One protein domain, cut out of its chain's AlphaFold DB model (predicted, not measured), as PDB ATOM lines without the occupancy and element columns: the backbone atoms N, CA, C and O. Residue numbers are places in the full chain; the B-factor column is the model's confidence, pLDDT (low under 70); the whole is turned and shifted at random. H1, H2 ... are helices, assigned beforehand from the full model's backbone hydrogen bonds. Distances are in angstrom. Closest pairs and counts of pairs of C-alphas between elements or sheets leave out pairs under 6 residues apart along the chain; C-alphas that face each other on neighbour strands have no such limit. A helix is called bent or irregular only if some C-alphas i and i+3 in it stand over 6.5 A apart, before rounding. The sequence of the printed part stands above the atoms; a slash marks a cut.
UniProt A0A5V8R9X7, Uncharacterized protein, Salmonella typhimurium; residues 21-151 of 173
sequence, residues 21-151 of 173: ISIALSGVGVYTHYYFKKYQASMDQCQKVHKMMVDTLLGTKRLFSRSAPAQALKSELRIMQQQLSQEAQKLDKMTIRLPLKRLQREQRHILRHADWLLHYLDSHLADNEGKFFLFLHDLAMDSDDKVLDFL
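Overview. This is residues 21 to 151 of the 173 residues of an uncharacterized protein of Salmonella typhimurium (UniProt A0A5V8R9X7). Three long helices, H1, H2 and H3, lie side by side in an up-and-down bundle, and H1 runs far past the other two at its beginning, where residues 21 to 34 stick out as a lone arm. At the other end of the bundle the short helix H4 packs at a slant on the last residues of H1 and H3, and the chain then folds back to a still shorter helix, H5, which lies loosely on the outside near H3 and H4. The printed part has 131 residues with five named helices, in the order H1, H2, H3, H4, H5, and no named strand; the class is all helix. The whole is loose, with a radius of gyration of the C-alphas of 19.4 A, and spans 71 by 25 by 20 A, the arm of H1 making much of the length.

Along the chain. H1 is the longest helix, with 44 residues, 21 to 64, and measures 65.2 A from first to last C-alpha. It begins at C-alpha 21, at (-15.929, -17.668, -69.780), and ends at C-alpha 64, at (-49.110, 24.171, -32.330). H2 holds residues 70 to 96 and is 38.0 A long. H3 holds residues 101 to 125 and is 35.6 A long. H4, residues 129 to 140, is 16.3 A long and begins at C-alpha 129, at (-43.105, 24.918, -21.457). H5, residues 145 to 151, is 9.8 A long and ends at C-alpha 151, at (-35.070, 23.214, -45.750). No helix is bent or irregular.

Arrangement. H1, H2 and H3 form a bundle, up and down, each helix running against the one before it in the chain. H1 touches H2 with residues 42 to 63 alone, at a shallow tilt of 16 degrees, opposite ways; the closest C-alphas are those of Gln 45 and Leu 91, 6.0 A apart. H1 touches H3 with residues 43 to 53 alone, at a shallow tilt of 24 degrees, the same way; the closest C-alphas, of Cys 46 and Gln 107, are 6.1 A apart. H2 and H3 touch at a shallow tilt of 18 degrees, opposite ways, and their closest C-alphas, of Thr 95 and Gln 104, are 5.9 A apart. H1 and H2, H2 and H3, and H3 and H4 are helical hairpins. H4 touches H1 at a steep tilt of 65 degrees, opposite ways, on residues 60 to 64 of H1 alone; the closest C-alphas, of Lys 61 and Ala 140, are 4.6 A apart. H3 touches H4 with residues 124 to 125 alone, at a steep tilt of 44 degrees, the closest C-alphas being those of His 124 and Phe 132, 6.0 A apart. H2 and H4 only just touch, with 3 pairs of C-alphas within 8 A; the closest are those of Ala 70 and Glu 129, 6.0 A apart. H5 is close to H3 but not clearly touching it: the closest C-alphas, of His 113 and Phe 150, are 7.6 A apart. It is likewise close to H4 but not clearly touching it, with the C-alphas of Leu 139 and Val 147, the closest, 7.7 A apart. H5 is apart from H2, and only just apart from H1, with the closest C-alphas at 8.4 A. In H2, H3, H4 and H5 every O i to N i+4 pair is within hydrogen-bond range, and in H1 39 of 40 are.

Size, cuts and confidence. The two C-alphas farthest apart are those of Ile 21 and Gly 130, at 71.5 A. Residues 21 to 34 of H1 stand free; without them the body of 117 residues spans 50 by 24 by 20 A. The printed part has no cut, and the four links between the helices are tight. The mean pLDDT of the printed part is 86.6; residues 21 to 32 and residue 99 are under 70.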
ATOM      1  N   ILE A  21     -15.448 -19.001 -69.397       63.03
ATOM      2  CA  ILE A  21     -15.929 -17.668 -69.780       63.03
ATOM      3  C   ILE A  21     -17.417 -17.522 -69.434       63.03
ATOM      4  O   ILE A  21     -17.818 -16.507 -68.871       63.03
ATOM      5  N   SER A  22     -18.231 -18.545 -69.707       61.75
ATOM      6  CA  SER A  22     -19.664 -18.551 -69.389       61.75
ATOM      7  C   SER A  22     -19.930 -18.510 -67.878       61.75
ATOM      8  O   SER A  22     -20.735 -17.705 -67.410       61.75
ATOM      9  N   ILE A  23     -19.198 -19.304 -67.086       65.56
ATOM     10  CA  ILE A  23     -19.282 -19.294 -65.616       65.56
ATOM     11  C   ILE A  23     -18.838 -17.936 -65.059       65.56
ATOM     12  O   ILE A  23     -19.506 -17.392 -64.180       65.56
ATOM     13  N   ALA A  24     -17.758 -17.356 -65.589       58.44
ATOM     14  CA  ALA A  24     -17.284 -16.036 -65.181       58.44
ATOM     15  C   ALA A  24     -18.305 -14.935 -65.513       58.44
ATOM     16  O   ALA A  24     -18.629 -14.125 -64.646       58.44
ATOM     17  N   LEU A  25     -18.872 -14.927 -66.723       62.69
ATOM     18  CA  LEU A  25     -19.906 -13.968 -67.132       62.69
ATOM     19  C   LEU A  25     -21.196 -14.125 -66.316       62.69
ATOM     20  O   LEU A  25     -21.777 -13.124 -65.901       62.69
ATOM     21  N   SER A  26     -21.610 -15.360 -66.024       63.88
ATOM     22  CA  SER A  26     -22.752 -15.654 -65.149       63.88
ATOM     23  C   SER A  26     -22.507 -15.160 -63.719       63.88
ATOM     24  O   SER A  26     -23.336 -14.444 -63.155       63.88
ATOM     25  N   GLY A  27     -21.326 -15.437 -63.157       60.56
ATOM     26  CA  GLY A  27     -20.920 -14.946 -61.839       60.56
ATOM     27  C   GLY A  27     -20.877 -13.417 -61.764       60.56
ATOM     28  O   GLY A  27     -21.382 -12.831 -60.805       60.56
ATOM     29  N   VAL A  28     -20.358 -12.753 -62.803       64.75
ATOM     30  CA  VAL A  28     -20.376 -11.287 -62.932       64.75
ATOM     31  C   VAL A  28     -21.811 -10.761 -63.059       64.75
ATOM     32  O   VAL A  28     -22.142  -9.751 -62.437       64.75
ATOM     33  N   GLY A  29     -22.690 -11.446 -63.790       61.56
ATOM     34  CA  GLY A  29     -24.111 -11.104 -63.906       61.56
ATOM     35  C   GLY A  29     -24.851 -11.168 -62.565       61.56
ATOM     36  O   GLY A  29     -25.524 -10.214 -62.174       61.56
ATOM     37  N   VAL A  30     -24.664 -12.247 -61.801       69.62
ATOM     38  CA  VAL A  30     -25.249 -12.397 -60.457       69.62
ATOM     39  C   VAL A  30     -24.684 -11.350 -59.492       69.62
ATOM     40  O   VAL A  30     -25.437 -10.723 -58.744       69.62
ATOM     41  N   TYR A  31     -23.372 -11.109 -59.540       64.94
ATOM     42  CA  TYR A  31     -22.699 -10.101 -58.721       64.94
ATOM     43  C   TYR A  31     -23.233  -8.693 -59.015       64.94
ATOM     44  O   TYR A  31     -23.669  -7.979 -58.111       64.94
ATOM     45  N   THR A  32     -23.264  -8.296 -60.286       68.94
ATOM     46  CA  THR A  32     -23.759  -6.978 -60.710       68.94
ATOM     47  C   THR A  32     -25.234  -6.785 -60.360       68.94
ATOM     48  O   THR A  32     -25.585  -5.740 -59.808       68.94
ATOM     49  N   HIS A  33     -26.079  -7.800 -60.564       75.38
ATOM     50  CA  HIS A  33     -27.491  -7.766 -60.175       75.38
ATOM     51  C   HIS A  33     -27.680  -7.615 -58.656       75.38
ATOM     52  O   HIS A  33     -28.477  -6.785 -58.205       75.38
ATOM     53  N   TYR A  34     -26.912  -8.360 -57.853       78.06
ATOM     54  CA  TYR A  34     -26.954  -8.271 -56.392       78.06
ATOM     55  C   TYR A  34     -26.633  -6.853 -55.896       78.06
ATOM     56  O   TYR A  34     -27.386  -6.278 -55.100       78.06
ATOM     57  N   TYR A  35     -25.547  -6.256 -56.394       76.12
ATOM     58  CA  TYR A  35     -25.177  -4.892 -56.015       76.12
ATOM     59  C   TYR A  35     -26.187  -3.863 -56.525       76.12
ATOM     60  O   TYR A  35     -26.530  -2.955 -55.771       76.12
ATOM     61  N   PHE A  36     -26.723  -4.027 -57.739       79.56
ATOM     62  CA  PHE A  36     -27.766  -3.151 -58.281       79.56
ATOM     63  C   PHE A  36     -29.009  -3.107 -57.385       79.56
ATOM     64  O   PHE A  36     -29.450  -2.026 -56.991       79.56
ATOM     65  N   LYS A  37     -29.512  -4.271 -56.961       84.44
ATOM     66  CA  LYS A  37     -30.658  -4.358 -56.044       84.44
ATOM     67  C   LYS A  37     -30.374  -3.678 -54.701       84.44
ATOM     68  O   LYS A  37     -31.228  -2.974 -54.165       84.44
ATOM     69  N   LYS A  38     -29.156  -3.843 -54.171       83.31
ATOM     70  CA  LYS A  38     -28.717  -3.178 -52.934       83.31
ATOM     71  C   LYS A  38     -28.645  -1.654 -53.097       83.31
ATOM     72  O   LYS A  38     -29.039  -0.933 -52.180       83.31
ATOM     73  N   TYR A  39     -28.180  -1.163 -54.247       82.12
ATOM     74  CA  TYR A  39     -28.152   0.268 -54.559       82.12
ATOM     75  C   TYR A  39     -29.558   0.860 -54.621       82.12
ATOM     76  O   TYR A  39     -29.803   1.898 -54.005       82.12
ATOM     77  N   GLN A  40     -30.483   0.184 -55.302       83.44
ATOM     78  CA  GLN A  40     -31.865   0.638 -55.423       83.44
ATOM     79  C   GLN A  40     -32.567   0.689 -54.061       83.44
ATOM     80  O   GLN A  40     -33.057   1.745 -53.673       83.44
ATOM     81  N   ALA A  41     -32.490  -0.385 -53.268       87.25
ATOM     82  CA  ALA A  41     -33.077  -0.412 -51.924       87.25
ATOM     83  C   ALA A  41     -32.530   0.703 -51.016       87.25
ATOM     84  O   ALA A  41     -33.256   1.294 -50.217       87.25
ATOM     85  N   SER A  42     -31.239   1.012 -51.147       85.25
ATOM     86  CA  SER A  42     -30.602   2.089 -50.397       85.25
ATOM     87  C   SER A  42     -31.066   3.480 -50.846       85.25
ATOM     88  O   SER A  42     -31.182   4.378 -50.012       85.25
ATOM     89  N   MET A  43     -31.347   3.668 -52.137       85.81
ATOM     90  CA  MET A  43     -31.937   4.899 -52.666       85.81
ATOM     91  C   MET A  43     -33.378   5.087 -52.207       85.81
ATOM     92  O   MET A  43     -33.723   6.178 -51.753       85.81
ATOM     93  N   ASP A  44     -34.186   4.031 -52.249       89.50
ATOM     94  CA  ASP A  44     -35.574   4.070 -51.781       89.50
ATOM     95  C   ASP A  44     -35.627   4.427 -50.289       89.50
ATOM     96  O   ASP A  44     -36.386   5.300 -49.862       89.50
ATOM     97  N   GLN A  45     -34.741   3.827 -49.489       91.12
ATOM     98  CA  GLN A  45     -34.599   4.156 -48.072       91.12
ATOM     99  C   GLN A  45     -34.144   5.612 -47.861       91.12
ATOM    100  O   GLN A  45     -34.629   6.284 -46.952       91.12
ATOM    101  N   CYS A  46     -33.250   6.128 -48.706       89.12
ATOM    102  CA  CYS A  46     -32.812   7.522 -48.656       89.12
ATOM    103  C   CYS A  46     -33.966   8.496 -48.926       89.12
ATOM    104  O   CYS A  46     -34.133   9.477 -48.200       89.12
ATOM    105  N   GLN A  47     -34.786   8.214 -49.940       88.69
ATOM    106  CA  GLN A  47     -35.981   9.001 -50.248       88.69
ATOM    107  C   GLN A  47     -37.007   8.934 -49.116       88.69
ATOM    108  O   GLN A  47     -37.621   9.949 -48.785       88.69
ATOM    109  N   LYS A  48     -37.156   7.764 -48.487       92.62
ATOM    110  CA  LYS A  48     -38.022   7.585 -47.321       92.62
ATOM    111  C   LYS A  48     -37.584   8.466 -46.150       92.62
ATOM    112  O   LYS A  48     -38.413   9.196 -45.621       92.62
ATOM    113  N   VAL A  49     -36.300   8.446 -45.783       91.62
ATOM    114  CA  VAL A  49     -35.764   9.300 -44.703       91.62
ATOM    115  C   VAL A  49     -35.953  10.776 -45.037       91.62
ATOM    116  O   VAL A  49     -36.429  11.533 -44.199       91.62
ATOM    117  N   HIS A  50     -35.662  11.174 -46.278       90.50
ATOM    118  CA  HIS A  50     -35.896  12.539 -46.739       90.50
ATOM    119  C   HIS A  50     -37.356  12.974 -46.560       90.50
ATOM    120  O   HIS A  50     -37.623  14.019 -45.972       90.50
ATOM    121  N   LYS A  51     -38.304  12.147 -47.011       91.50
ATOM    122  CA  LYS A  51     -39.733  12.415 -46.835       91.50
ATOM    123  C   LYS A  51     -40.114  12.491 -45.353       91.50
ATOM    124  O   LYS A  51     -40.808  13.419 -44.964       91.50
ATOM    125  N   MET A  52     -39.605  11.583 -44.521       94.44
ATOM    126  CA  MET A  52     -39.896  11.580 -43.086       94.44
ATOM    127  C   MET A  52     -39.345  12.799 -42.347       94.44
ATOM    128  O   MET A  52     -39.983  13.241 -41.398       94.44
ATOM    129  N   MET A  53     -38.213  13.374 -42.763       93.75
ATOM    130  CA  MET A  53     -37.742  14.646 -42.197       93.75
ATOM    131  C   MET A  53     -38.749  15.771 -42.457       93.75
ATOM    132  O   MET A  53     -39.125  16.492 -41.535       93.75
ATOM    133  N   VAL A  54     -39.233  15.876 -43.700       92.19
ATOM    134  CA  VAL A  54     -40.250  16.866 -44.088       92.19
ATOM    135  C   VAL A  54     -41.563  16.619 -43.341       92.19
ATOM    136  O   VAL A  54     -42.135  17.553 -42.782       92.19
ATOM    137  N   ASP A  55     -42.011  15.364 -43.267       92.81
ATOM    138  CA  ASP A  55     -43.231  14.984 -42.551       92.81
ATOM    139  C   ASP A  55     -43.110  15.259 -41.041       92.81
ATOM    140  O   ASP A  55     -44.074  15.710 -40.428       92.81
ATOM    141  N   THR A  56     -41.929  15.056 -40.443       93.00
ATOM    142  CA  THR A  56     -41.665  15.362 -39.026       93.00
ATOM    143  C   THR A  56     -41.758  16.861 -38.768       93.00
ATOM    144  O   THR A  56     -42.411  17.274 -37.811       93.00
ATOM    145  N   LEU A  57     -41.171  17.694 -39.633       90.62
ATOM    146  CA  LEU A  57     -41.291  19.151 -39.530       90.62
ATOM    147  C   LEU A  57     -42.748  19.601 -39.669       90.62
ATOM    148  O   LEU A  57     -43.240  20.360 -38.836       90.62
ATOM    149  N   LEU A  58     -43.464  19.091 -40.671       90.69
ATOM    150  CA  LEU A  58     -44.876  19.412 -40.880       90.69
ATOM    151  C   LEU A  58     -45.754  18.946 -39.708       90.69
ATOM    152  O   LEU A  58     -46.653  19.667 -39.278       90.69
ATOM    153  N   GLY A  59     -45.489  17.750 -39.181       90.06
ATOM    154  CA  GLY A  59     -46.147  17.216 -37.993       90.06
ATOM    155  C   GLY A  59     -45.894  18.090 -36.771       90.06
ATOM    156  O   GLY A  59     -46.842  18.436 -36.072       90.06
ATOM    157  N   THR A  60     -44.651  18.532 -36.576       89.94
ATOM    158  CA  THR A  60     -44.263  19.427 -35.476       89.94
ATOM    159  C   THR A  60     -44.981  20.771 -35.572       89.94
ATOM    160  O   THR A  60     -45.550  21.217 -34.583       89.94
ATOM    161  N   LYS A  61     -45.081  21.374 -36.766       90.12
ATOM    162  CA  LYS A  61     -45.876  22.601 -36.984       90.12
ATOM    163  C   LYS A  61     -47.333  22.425 -36.572       90.12
ATOM    164  O   LYS A  61     -47.918  23.278 -35.911       90.12
ATOM    165  N   ARG A  62     -47.928  21.284 -36.929       91.06
ATOM    166  CA  ARG A  62     -49.323  20.971 -36.590       91.06
ATOM    167  C   ARG A  62     -49.545  20.793 -35.089       91.06
ATOM    168  O   ARG A  62     -50.672  21.007 -34.647       91.06
ATOM    169  N   LEU A  63     -48.514  20.467 -34.306       91.06
ATOM    170  CA  LEU A  63     -48.634  20.388 -32.846       91.06
ATOM    171  C   LEU A  63     -49.083  21.718 -32.241       91.06
ATOM    172  O   LEU A  63     -49.863  21.700 -31.296       91.06
ATOM    173  N   PHE A  64     -48.678  22.857 -32.813       87.88
ATOM    174  CA  PHE A  64     -49.110  24.171 -32.330       87.88
ATOM    175  C   PHE A  64     -50.629  24.376 -32.434       87.88
ATOM    176  O   PHE A  64     -51.246  24.985 -31.567       87.88
ATOM    177  N   SER A  65     -51.257  23.821 -33.474       85.38
ATOM    178  CA  SER A  65     -52.710  23.923 -33.676       85.38
ATOM    179  C   SER A  65     -53.532  23.048 -32.723       85.38
ATOM    180  O   SER A  65     -54.756  23.174 -32.668       85.38
ATOM    181  N   ARG A  66     -52.884  22.147 -31.972       85.62
ATOM    182  CA  ARG A  66     -53.552  21.306 -30.980       85.62
ATOM    183  C   ARG A  66     -53.627  22.042 -29.651       85.62
ATOM    184  O   ARG A  66     -52.614  22.322 -29.019       85.62
ATOM    185  N   SER A  67     -54.845  22.266 -29.177       77.12
ATOM    186  CA  SER A  67     -55.132  22.686 -27.806       77.12
ATOM    187  C   SER A  67     -54.890  21.522 -26.834       77.12
ATOM    188  O   SER A  67     -55.818  20.869 -26.362       77.12
ATOM    189  N   ALA A  68     -53.615  21.231 -26.570       88.81
ATOM    190  CA  ALA A  68     -53.162  20.158 -25.689       88.81
ATOM    191  C   ALA A  68     -52.058  20.654 -24.733       88.81
ATOM    192  O   ALA A  68     -51.338  21.602 -25.056       88.81
ATOM    193  N   PRO A  69     -51.895  20.023 -23.555       89.44
ATOM    194  CA  PRO A  69     -50.835  20.390 -22.621       89.44
ATOM    195  C   PRO A  69     -49.448  20.110 -23.215       89.44
ATOM    196  O   PRO A  69     -49.265  19.147 -23.966       89.44
ATOM    197  N   ALA A  70     -48.447  20.904 -22.820       89.94
ATOM    198  CA  ALA A  70     -47.080  20.820 -23.345       89.94
ATOM    199  C   ALA A  70     -46.502  19.400 -23.277       89.94
ATOM    200  O   ALA A  70     -45.877  18.932 -24.226       89.94
ATOM    201  N   GLN A  71     -46.751  18.676 -22.182       91.19
ATOM    202  CA  GLN A  71     -46.271  17.305 -22.006       91.19
ATOM    203  C   GLN A  71     -46.827  16.335 -23.060       91.19
ATOM    204  O   GLN A  71     -46.086  15.477 -23.545       91.19
ATOM    205  N   ALA A  72     -48.094  16.492 -23.455       92.06
ATOM    206  CA  ALA A  72     -48.695  15.681 -24.509       92.06
ATOM    207  C   ALA A  72     -48.046  15.992 -25.865       92.06
ATOM    208  O   ALA A  72     -47.577  15.079 -26.542       92.06
ATOM    209  N   LEU A  73     -47.901  17.274 -26.209       93.00
ATOM    210  CA  LEU A  73     -47.249  17.705 -27.451       93.00
ATOM    211  C   LEU A  73     -45.792  17.221 -27.542       93.00
ATOM    212  O   LEU A  73     -45.365  16.691 -28.568       93.00
ATOM    213  N   LYS A  74     -45.033  17.324 -26.444       93.19
ATOM    214  CA  LYS A  74     -43.665  16.795 -26.349       93.19
ATOM    215  C   LYS A  74     -43.615  15.283 -26.550       93.19
ATOM    216  O   LYS A  74     -42.692  14.784 -27.192       93.19
ATOM    217  N   SER A  75     -44.588  14.543 -26.017       93.88
ATOM    218  CA  SER A  75     -44.654  13.091 -26.208       93.88
ATOM    219  C   SER A  75     -44.902  12.711 -27.672       93.88
ATOM    220  O   SER A  75     -44.242  11.811 -28.188       93.88
ATOM    221  N   GLU A  76     -45.765  13.446 -28.376       93.94
ATOM    222  CA  GLU A  76     -46.019  13.231 -29.803       93.94
ATOM    223  C   GLU A  76     -44.786  13.553 -30.653       93.94
ATOM    224  O   GLU A  76     -44.428  12.780 -31.546       93.94
ATOM    225  N   LEU A  77     -44.083  14.643 -30.334       93.19
ATOM    226  CA  LEU A  77     -42.830  14.992 -31.000       93.19
ATOM    227  C   LEU A  77     -41.756  13.910 -30.809       93.19
ATOM    228  O   LEU A  77     -41.097  13.528 -31.778       93.19
ATOM    229  N   ARG A  78     -41.628  13.348 -29.600       94.94
ATOM    230  CA  ARG A  78     -40.716  12.221 -29.331       94.94
ATOM    231  C   ARG A  78     -41.027  11.002 -30.192       94.94
ATOM    232  O   ARG A  78     -40.106  10.373 -30.706       94.94
ATOM    233  N   ILE A  79     -42.307  10.675 -30.377       95.00
ATOM    234  CA  ILE A  79     -42.719   9.546 -31.222       95.00
ATOM    235  C   ILE A  79     -42.279   9.781 -32.673       95.00
ATOM    236  O   ILE A  79     -41.686   8.887 -33.283       95.00
ATOM    237  N   MET A  80     -42.504  10.984 -33.214       95.00
ATOM    238  CA  MET A  80     -42.078  11.329 -34.579       95.00
ATOM    239  C   MET A  80     -40.550  11.253 -34.739       95.00
ATOM    240  O   MET A  80     -40.057  10.620 -35.676       95.00
ATOM    241  N   GLN A  81     -39.791  11.818 -33.793       94.69
ATOM    242  CA  GLN A  81     -38.325  11.731 -33.783       94.69
ATOM    243  C   GLN A  81     -37.828  10.285 -33.720       94.69
ATOM    244  O   GLN A  81     -36.894   9.921 -34.432       94.69
ATOM    245  N   GLN A  82     -38.449   9.441 -32.894       95.81
ATOM    246  CA  GLN A  82     -38.043   8.046 -32.748       95.81
ATOM    247  C   GLN A  82     -38.235   7.271 -34.058       95.81
ATOM    248  O   GLN A  82     -37.343   6.521 -34.460       95.81
ATOM    249  N   GLN A  83     -39.354   7.486 -34.752       95.31
ATOM    250  CA  GLN A  83     -39.601   6.883 -36.065       95.31
ATOM    251  C   GLN A  83     -38.570   7.352 -37.102       95.31
ATOM    252  O   GLN A  83     -38.000   6.531 -37.825       95.31
ATOM    253  N   LEU A  84     -38.280   8.657 -37.150       94.75
ATOM    254  CA  LEU A  84     -37.258   9.208 -38.042       94.75
ATOM    255  C   LEU A  84     -35.865   8.630 -37.739       94.75
ATOM    256  O   LEU A  84     -35.156   8.212 -38.655       94.75
ATOM    257  N   SER A  85     -35.495   8.550 -36.460       95.56
ATOM    258  CA  SER A  85     -34.215   7.998 -36.001       95.56
ATOM    259  C   SER A  85     -34.032   6.538 -36.421       95.56
ATOM    260  O   SER A  85     -32.987   6.171 -36.961       95.56
ATOM    261  N   GLN A  86     -35.065   5.704 -36.277       96.31
ATOM    262  CA  GLN A  86     -35.023   4.302 -36.709       96.31
ATOM    263  C   GLN A  86     -34.763   4.163 -38.215       96.31
ATOM    264  O   GLN A  86     -33.950   3.338 -38.650       96.31
ATOM    265  N   GLU A  87     -35.424   4.982 -39.028       95.75
ATOM    266  CA  GLU A  87     -35.290   4.929 -40.485       95.75
ATOM    267  C   GLU A  87     -33.950   5.512 -40.961       95.75
ATOM    268  O   GLU A  87     -33.356   4.980 -41.907       95.75
ATOM    269  N   ALA A  88     -33.427   6.528 -40.268       92.94
ATOM    270  CA  ALA A  88     -32.081   7.056 -40.482       92.94
ATOM    271  C   ALA A  88     -31.003   6.020 -40.119       92.94
ATOM    272  O   ALA A  88     -30.093   5.774 -40.911       92.94
ATOM    273  N   GLN A  89     -31.138   5.318 -38.990       94.00
ATOM    274  CA  GLN A  89     -30.229   4.226 -38.617       94.00
ATOM    275  C   GLN A  89     -30.256   3.079 -39.632       94.00
ATOM    276  O   GLN A  89     -29.221   2.480 -39.941       94.00
ATOM    277  N   LYS A  90     -31.436   2.753 -40.171       93.12
ATOM    278  CA  LYS A  90     -31.569   1.750 -41.233       93.12
ATOM    279  C   LYS A  90     -30.828   2.183 -42.500       93.12
ATOM    280  O   LYS A  90     -30.118   1.363 -43.084       93.12
ATOM    281  N   LEU A  91     -30.953   3.452 -42.893       91.38
ATOM    282  CA  LEU A  91     -30.199   4.016 -44.012       91.38
ATOM    283  C   LEU A  91     -28.687   3.965 -43.752       91.38
ATOM    284  O   LEU A  91     -27.954   3.461 -44.596       91.38
ATOM    285  N   ASP A  92     -28.216   4.384 -42.575       91.00
ATOM    286  CA  ASP A  92     -26.788   4.376 -42.234       91.00
ATOM    287  C   ASP A  92     -26.171   2.970 -42.329       91.00
ATOM    288  O   ASP A  92     -25.140   2.772 -42.982       91.00
ATOM    289  N   LYS A  93     -26.863   1.950 -41.805       89.44
ATOM    290  CA  LYS A  93     -26.450   0.540 -41.929       89.44
ATOM    291  C   LYS A  93     -26.330   0.086 -43.388       89.44
ATOM    292  O   LYS A  93     -25.421  -0.683 -43.717       89.44
ATOM    293  N   MET A  94     -27.229   0.544 -44.262       85.69
ATOM    294  CA  MET A  94     -27.154   0.265 -45.700       85.69
ATOM    295  C   MET A  94     -25.976   1.006 -46.349       85.69
ATOM    296  O   MET A  94     -25.249   0.408 -47.147       85.69
ATOM    297  N   THR A  95     -25.744   2.262 -45.960       81.19
ATOM    298  CA  THR A  95     -24.767   3.177 -46.567       81.19
ATOM    299  C   THR A  95     -23.312   2.918 -46.167       81.19
ATOM    300  O   THR A  95     -22.406   3.129 -46.980       81.19
ATOM    301  N   ILE A  96     -23.042   2.404 -44.964       77.88
ATOM    302  CA  ILE A  96     -21.678   2.037 -44.525       77.88
ATOM    303  C   ILE A  96     -21.044   0.983 -45.449       77.88
ATOM    304  O   ILE A  96     -19.836   0.997 -45.674       77.88
ATOM    305  N   ARG A  97     -21.853   0.085 -46.022       71.50
ATOM    306  CA  ARG A  97     -21.393  -1.077 -46.806       71.50
ATOM    307  C   ARG A  97     -21.559  -0.897 -48.319       71.50
ATOM    308  O   ARG A  97     -21.690  -1.897 -49.038       71.50
ATOM    309  N   LEU A  98     -21.650   0.344 -48.796       72.12
ATOM    310  CA  LEU A  98     -21.840   0.655 -50.213       72.12
ATOM    311  C   LEU A  98     -20.495   0.910 -50.908       72.12
ATOM    312  O   LEU A  98     -19.785   1.834 -50.517       72.12
ATOM    313  N   PRO A  99     -20.156   0.152 -51.972       66.25
ATOM    314  CA  PRO A  99     -18.925   0.379 -52.736       66.25
ATOM    315  C   PRO A  99     -18.931   1.708 -53.509       66.25
ATOM    316  O   PRO A  99     -17.882   2.300 -53.769       66.25
ATOM    317  N   LEU A 100     -20.114   2.185 -53.911       75.69
ATOM    318  CA  LEU A 100     -20.253   3.330 -54.806       75.69
ATOM    319  C   LEU A 100     -20.163   4.661 -54.044       75.69
ATOM    320  O   LEU A 100     -21.164   5.206 -53.576       75.69
ATOM    321  N   LYS A 101     -18.948   5.216 -53.968       77.50
ATOM    322  CA  LYS A 101     -18.620   6.433 -53.195       77.50
ATOM    323  C   LYS A 101     -19.513   7.645 -53.489       77.50
ATOM    324  O   LYS A 101     -19.775   8.437 -52.592       77.50
ATOM    325  N   ARG A 102     -19.975   7.825 -54.733       74.44
ATOM    326  CA  ARG A 102     -20.840   8.964 -55.096       74.44
ATOM    327  C   ARG A 102     -22.224   8.858 -54.452       74.44
ATOM    328  O   ARG A 102     -22.661   9.803 -53.810       74.44
ATOM    329  N   LEU A 103     -22.856   7.694 -54.576       75.00
ATOM    330  CA  LEU A 103     -24.143   7.388 -53.952       75.00
ATOM    331  C   LEU A 103     -24.039   7.493 -52.431       75.00
ATOM    332  O   LEU A 103     -24.889   8.085 -51.774       75.00
ATOM    333  N   GLN A 104     -22.935   6.984 -51.883       80.75
ATOM    334  CA  GLN A 104     -22.639   7.084 -50.464       80.75
ATOM    335  C   GLN A 104     -22.570   8.544 -49.994       80.75
ATOM    336  O   GLN A 104     -23.090   8.852 -48.928       80.75
ATOM    337  N   ARG A 105     -21.973   9.462 -50.773       80.56
ATOM    338  CA  ARG A 105     -21.933  10.898 -50.436       80.56
ATOM    339  C   ARG A 105     -23.325  11.528 -50.402       80.56
ATOM    340  O   ARG A 105     -23.616  12.250 -49.456       80.56
ATOM    341  N   GLU A 106     -24.168  11.242 -51.391       79.75
ATOM    342  CA  GLU A 106     -25.545  11.762 -51.448       79.75
ATOM    343  C   GLU A 106     -26.373  11.271 -50.250       79.75
ATOM    344  O   GLU A 106     -27.012  12.060 -49.560       79.75
ATOM    345  N   GLN A 107     -26.274   9.986 -49.917       84.44
ATOM    346  CA  GLN A 107     -26.972   9.410 -48.763       84.44
ATOM    347  C   GLN A 107     -26.418   9.912 -47.428       84.44
ATOM    348  O   GLN A 107     -27.175  10.181 -46.499       84.44
ATOM    349  N   ARG A 108     -25.096  10.095 -47.327       86.88
ATOM    350  CA  ARG A 108     -24.453  10.692 -46.149       86.88
ATOM    351  C   ARG A 108     -24.880  12.139 -45.932       86.88
ATOM    352  O   ARG A 108     -24.973  12.557 -44.786       86.88
ATOM    353  N   HIS A 109     -25.140  12.889 -46.998       86.62
ATOM    354  CA  HIS A 109     -25.685  14.238 -46.882       86.62
ATOM    355  C   HIS A 109     -27.091  14.216 -46.265       86.62
ATOM    356  O   HIS A 109     -27.334  14.932 -45.301       86.62
ATOM    357  N   ILE A 110     -27.965  13.316 -46.726       89.38
ATOM    358  CA  ILE A 110     -29.291  13.112 -46.121       89.38
ATOM    359  C   ILE A 110     -29.192  12.663 -44.656       89.38
ATOM    360  O   ILE A 110     -29.941  13.157 -43.821       89.38
ATOM    361  N   LEU A 111     -28.249  11.780 -44.317       91.56
ATOM    362  CA  LEU A 111     -28.027  11.358 -42.928       91.56
ATOM    363  C   LEU A 111     -27.568  12.504 -42.021       91.56
ATOM    364  O   LEU A 111     -28.022  12.576 -40.887       91.56
ATOM    365  N   ARG A 112     -26.709  13.409 -42.507       91.19
ATOM    366  CA  ARG A 112     -26.305  14.606 -41.744       91.19
ATOM    367  C   ARG A 112     -27.486  15.529 -41.475       91.19
ATOM    368  O   ARG A 112     -27.600  16.053 -40.377       91.19
ATOM    369  N   HIS A 113     -28.363  15.696 -42.461       92.31
ATOM    370  CA  HIS A 113     -29.596  16.463 -42.297       92.31
ATOM    371  C   HIS A 113     -30.537  15.819 -41.278       92.31
ATOM    372  O   HIS A 113     -31.053  16.509 -40.405       92.31
ATOM    373  N   ALA A 114     -30.706  14.497 -41.335       93.44
ATOM    374  CA  ALA A 114     -31.523  13.780 -40.359       93.44
ATOM    375  C   ALA A 114     -30.958  13.914 -38.942       93.44
ATOM    376  O   ALA A 114     -31.707  14.178 -38.008       93.44
ATOM    377  N   ASP A 115     -29.641  13.778 -38.796       95.31
ATOM    378  CA  ASP A 115     -28.946  13.921 -37.519       95.31
ATOM    379  C   ASP A 115     -29.088  15.334 -36.941       95.31
ATOM    380  O   ASP A 115     -29.453  15.495 -35.777       95.31
ATOM    381  N   TRP A 116     -28.889  16.359 -37.775       95.56
ATOM    382  CA  TRP A 116     -29.096  17.751 -37.384       95.56
ATOM    383  C   TRP A 116     -30.536  18.000 -36.927       95.56
ATOM    384  O   TRP A 116     -30.743  18.563 -35.854       95.56
ATOM    385  N   LEU A 117     -31.531  17.535 -37.694       94.38
ATOM    386  CA  LEU A 117     -32.945  17.730 -37.370       94.38
ATOM    387  C   LEU A 117     -33.325  17.043 -36.053       94.38
ATOM    388  O   LEU A 117     -34.038  17.626 -35.240       94.38
ATOM    389  N   LEU A 118     -32.846  15.816 -35.830       95.38
ATOM    390  CA  LEU A 118     -33.099  15.084 -34.589       95.38
ATOM    391  C   LEU A 118     -32.534  15.834 -33.380       95.38
ATOM    392  O   LEU A 118     -33.268  16.062 -32.424       95.38
ATOM    393  N   HIS A 119     -31.276  16.275 -33.449       95.44
ATOM    394  CA  HIS A 119     -30.658  17.058 -32.376       95.44
ATOM    395  C   HIS A 119     -31.361  18.400 -32.155       95.44
ATOM    396  O   HIS A 119     -31.559  18.810 -31.013       95.44
ATOM    397  N   TYR A 120     -31.762  19.073 -33.236       93.75
ATOM    398  CA  TYR A 120     -32.472  20.344 -33.159       93.75
ATOM    399  C   TYR A 120     -33.780  20.201 -32.383       93.75
ATOM    400  O   TYR A 120     -33.999  20.881 -31.381       93.75
ATOM    401  N   LEU A 121     -34.620  19.253 -32.796       93.50
ATOM    402  CA  LEU A 121     -35.907  19.030 -32.154       93.50
ATOM    403  C   LEU A 121     -35.746  18.497 -30.717       93.50
ATOM    404  O   LEU A 121     -36.543  18.845 -29.850       93.50
ATOM    405  N   ASP A 122     -34.739  17.660 -30.445       94.19
ATOM    406  CA  ASP A 122     -34.474  17.139 -29.096       94.19
ATOM    407  C   ASP A 122     -34.027  18.244 -28.128       94.19
ATOM    408  O   ASP A 122     -34.479  18.294 -26.983       94.19
ATOM    409  N   SER A 123     -33.246  19.218 -28.609       93.81
ATOM    410  CA  SER A 123     -32.859  20.377 -27.798       93.81
ATOM    411  C   SER A 123     -34.072  21.172 -27.293       93.81
ATOM    412  O   SER A 123     -34.113  21.564 -26.126       93.81
ATOM    413  N   HIS A 124     -35.117  21.300 -28.117       92.06
ATOM    414  CA  HIS A 124     -36.365  21.975 -27.751       92.06
ATOM    415  C   HIS A 124     -37.311  21.108 -26.911       92.06
ATOM    416  O   HIS A 124     -38.171  21.626 -26.200       92.06
ATOM    417  N   LEU A 125     -37.145  19.782 -26.896       90.75
ATOM    418  CA  LEU A 125     -37.864  18.935 -25.939       90.75
ATOM    419  C   LEU A 125     -37.412  19.186 -24.495       90.75
ATOM    420  O   LEU A 125     -38.228  19.044 -23.572       90.75
ATOM    421  N   ALA A 126     -36.148  19.568 -24.299       88.56
ATOM    422  CA  ALA A 126     -35.573  19.892 -22.995       88.56
ATOM    423  C   ALA A 126     -35.965  21.289 -22.476       88.56
ATOM    424  O   ALA A 126     -35.821  21.559 -21.283       88.56
ATOM    425  N   ASP A 127     -36.496  22.160 -23.339       91.62
ATOM    426  CA  ASP A 127     -36.918  23.507 -22.963       91.62
ATOM    427  C   ASP A 127     -38.067  23.504 -21.943       91.62
ATOM    428  O   ASP A 127     -38.860  22.564 -21.851       91.62
ATOM    429  N   ASN A 128     -38.209  24.590 -21.183       93.12
ATOM    430  CA  ASN A 128     -39.412  24.793 -20.373       93.12
ATOM    431  C   ASN A 128     -40.658  24.966 -21.266       93.12
ATOM    432  O   ASN A 128     -40.547  25.156 -22.476       93.12
ATOM    433  N   GLU A 129     -41.856  24.889 -20.681       91.75
ATOM    434  CA  GLU A 129     -43.105  24.918 -21.457       91.75
ATOM    435  C   GLU A 129     -43.231  26.173 -22.325       91.75
ATOM    436  O   GLU A 129     -43.516  26.059 -23.512       91.75
ATOM    437  N   GLY A 130     -42.948  27.357 -21.769       90.75
ATOM    438  CA  GLY A 130     -43.040  28.621 -22.504       90.75
ATOM    439  C   GLY A 130     -42.113  28.670 -23.720       90.75
ATOM    440  O   GLY A 130     -42.556  29.002 -24.815       90.75
ATOM    441  N   LYS A 131     -40.846  28.276 -23.556       94.44
ATOM    442  CA  LYS A 131     -39.877  28.195 -24.662       94.44
ATOM    443  C   LYS A 131     -40.271  27.153 -25.704       94.44
ATOM    444  O   LYS A 131     -40.148  27.413 -26.894       94.44
ATOM    445  N   PHE A 132     -40.790  26.007 -25.269       93.75
ATOM    446  CA  PHE A 132     -41.277  24.974 -26.178       93.75
ATOM    447  C   PHE A 132     -42.476  25.459 -27.010       93.75
ATOM    448  O   PHE A 132     -42.535  25.196 -28.209       93.75
ATOM    449  N   PHE A 133     -43.410  26.204 -26.412       92.62
ATOM    450  CA  PHE A 133     -44.523  26.804 -27.153       92.62
ATOM    451  C   PHE A 133     -44.071  27.902 -28.115       92.62
ATOM    452  O   PHE A 133     -44.595  27.950 -29.225       92.62
ATOM    453  N   LEU A 134     -43.102  28.739 -27.728       93.50
ATOM    454  CA  LEU A 134     -42.494  29.721 -28.633       93.50
ATOM    455  C   LEU A 134     -41.848  29.032 -29.836       93.50
ATOM    456  O   LEU A 134     -42.134  29.397 -30.967       93.50
ATOM    457  N   PHE A 135     -41.090  27.960 -29.603       94.12
ATOM    458  CA  PHE A 135     -40.549  27.130 -30.678       94.12
ATOM    459  C   PHE A 135     -41.650  26.607 -31.618       94.12
ATOM    460  O   PHE A 135     -41.549  26.756 -32.834       94.12
ATOM    461  N   LEU A 136     -42.721  26.011 -31.078       92.81
ATOM    462  CA  LEU A 136     -43.827  25.509 -31.899       92.81
ATOM    463  C   LEU A 136     -44.528  26.625 -32.682       92.81
ATOM    464  O   LEU A 136     -44.916  26.406 -33.829       92.81
ATOM    465  N   HIS A 137     -44.687  27.798 -32.067       92.62
ATOM    466  CA  HIS A 137     -45.246  28.986 -32.699       92.62
ATOM    467  C   HIS A 137     -44.374  29.449 -33.869       92.62
ATOM    468  O   HIS A 137     -44.876  29.575 -34.984       92.62
ATOM    469  N   ASP A 138     -43.075  29.638 -33.641       90.31
ATOM    470  CA  ASP A 138     -42.140  30.130 -34.655       90.31
ATOM    471  C   ASP A 138     -42.040  29.152 -35.828       90.31
ATOM    472  O   ASP A 138     -42.049  29.541 -36.999       90.31
ATOM    473  N   LEU A 139     -42.057  27.852 -35.526       90.69
ATOM    474  CA  LEU A 139     -42.118  26.811 -36.540       90.69
ATOM    475  C   LEU A 139     -43.430  26.869 -37.339       90.69
ATOM    476  O   LEU A 139     -43.411  26.699 -38.558       90.69
ATOM    477  N   ALA A 140     -44.570  27.075 -36.674       89.75
ATOM    478  CA  ALA A 140     -45.884  27.152 -37.314       89.75
ATOM    479  C   ALA A 140     -46.066  28.420 -38.164       89.75
ATOM    480  O   ALA A 140     -46.817  28.381 -39.137       89.75
ATOM    481  N   MET A 141     -45.380  29.508 -37.813       91.06
ATOM    482  CA  MET A 141     -45.373  30.774 -38.552       91.06
ATOM    483  C   MET A 141     -44.294  30.841 -39.642       91.06
ATOM    484  O   MET A 141     -44.154  31.878 -40.284       91.06
ATOM    485  N   ASP A 142     -43.538  29.759 -39.860       85.50
ATOM    486  CA  ASP A 142     -42.402  29.728 -40.791       85.50
ATOM    487  C   ASP A 142     -41.331  30.799 -40.493       85.50
ATOM    488  O   ASP A 142     -40.601  31.219 -41.388       85.50
ATOM    489  N   SER A 143     -41.217  31.230 -39.232       88.06
ATOM    490  CA  SER A 143     -40.288  32.279 -38.784       88.06
ATOM    491  C   SER A 143     -39.022  31.737 -38.112       88.06
ATOM    492  O   SER A 143     -38.212  32.504 -37.601       88.06
ATOM    493  N   ASP A 144     -38.852  30.417 -38.083       89.94
ATOM    494  CA  ASP A 144     -37.643  29.765 -37.587       89.94
ATOM    495  C   ASP A 144     -36.562  29.727 -38.685       89.94
ATOM    496  O   ASP A 144     -36.576  28.867 -39.575       89.94
ATOM    497  N   ASP A 145     -35.605  30.656 -38.599       87.56
ATOM    498  CA  ASP A 145     -34.510  30.802 -39.568       87.56
ATOM    499  C   ASP A 145     -33.660  29.529 -39.705       87.56
ATOM    500  O   ASP A 145     -33.227  29.175 -40.803       87.56
ATOM    501  N   LYS A 146     -33.452  28.783 -38.611       89.50
ATOM    502  CA  LYS A 146     -32.643  27.553 -38.640       89.50
ATOM    503  C   LYS A 146     -33.341  26.466 -39.442       89.50
ATOM    504  O   LYS A 146     -32.695  25.723 -40.184       89.50
ATOM    505  N   VAL A 147     -34.659  26.357 -39.293       88.12
ATOM    506  CA  VAL A 147     -35.469  25.400 -40.053       88.12
ATOM    507  C   VAL A 147     -35.589  25.823 -41.514       88.12
ATOM    508  O   VAL A 147     -35.547  24.961 -42.396       88.12
ATOM    509  N   LEU A 148     -35.677  27.123 -41.794       86.50
ATOM    510  CA  LEU A 148     -35.668  27.639 -43.161       86.50
ATOM    511  C   LEU A 148     -34.339  27.344 -43.877       86.50
ATOM    512  O   LEU A 148     -34.341  26.830 -45.002       86.50
ATOM    513  N   ASP A 149     -33.209  27.590 -43.215       88.12
ATOM    514  CA  ASP A 149     -31.873  27.267 -43.727       88.12
ATOM    515  C   ASP A 149     -31.705  25.762 -43.951       88.12
ATOM    516  O   ASP A 149     -31.185  25.326 -44.985       88.12
ATOM    517  N   PHE A 150     -32.201  24.948 -43.018       88.81
ATOM    518  CA  PHE A 150     -32.227  23.497 -43.157       88.81
ATOM    519  C   PHE A 150     -33.011  23.053 -44.397       88.81
ATOM    520  O   PHE A 150     -32.493  22.276 -45.201       88.81
ATOM    521  N   LEU A 151     -34.235  23.556 -44.592       86.00
ATOM    522  CA  LEU A 151     -35.070  23.214 -45.750       86.00
ATOM    523  C   LEU A 151     -34.419  23.659 -47.062       86.00
ATOM    524  O   LEU A 151     -34.407  22.902 -48.037       86.00
TER     525      LEU A 151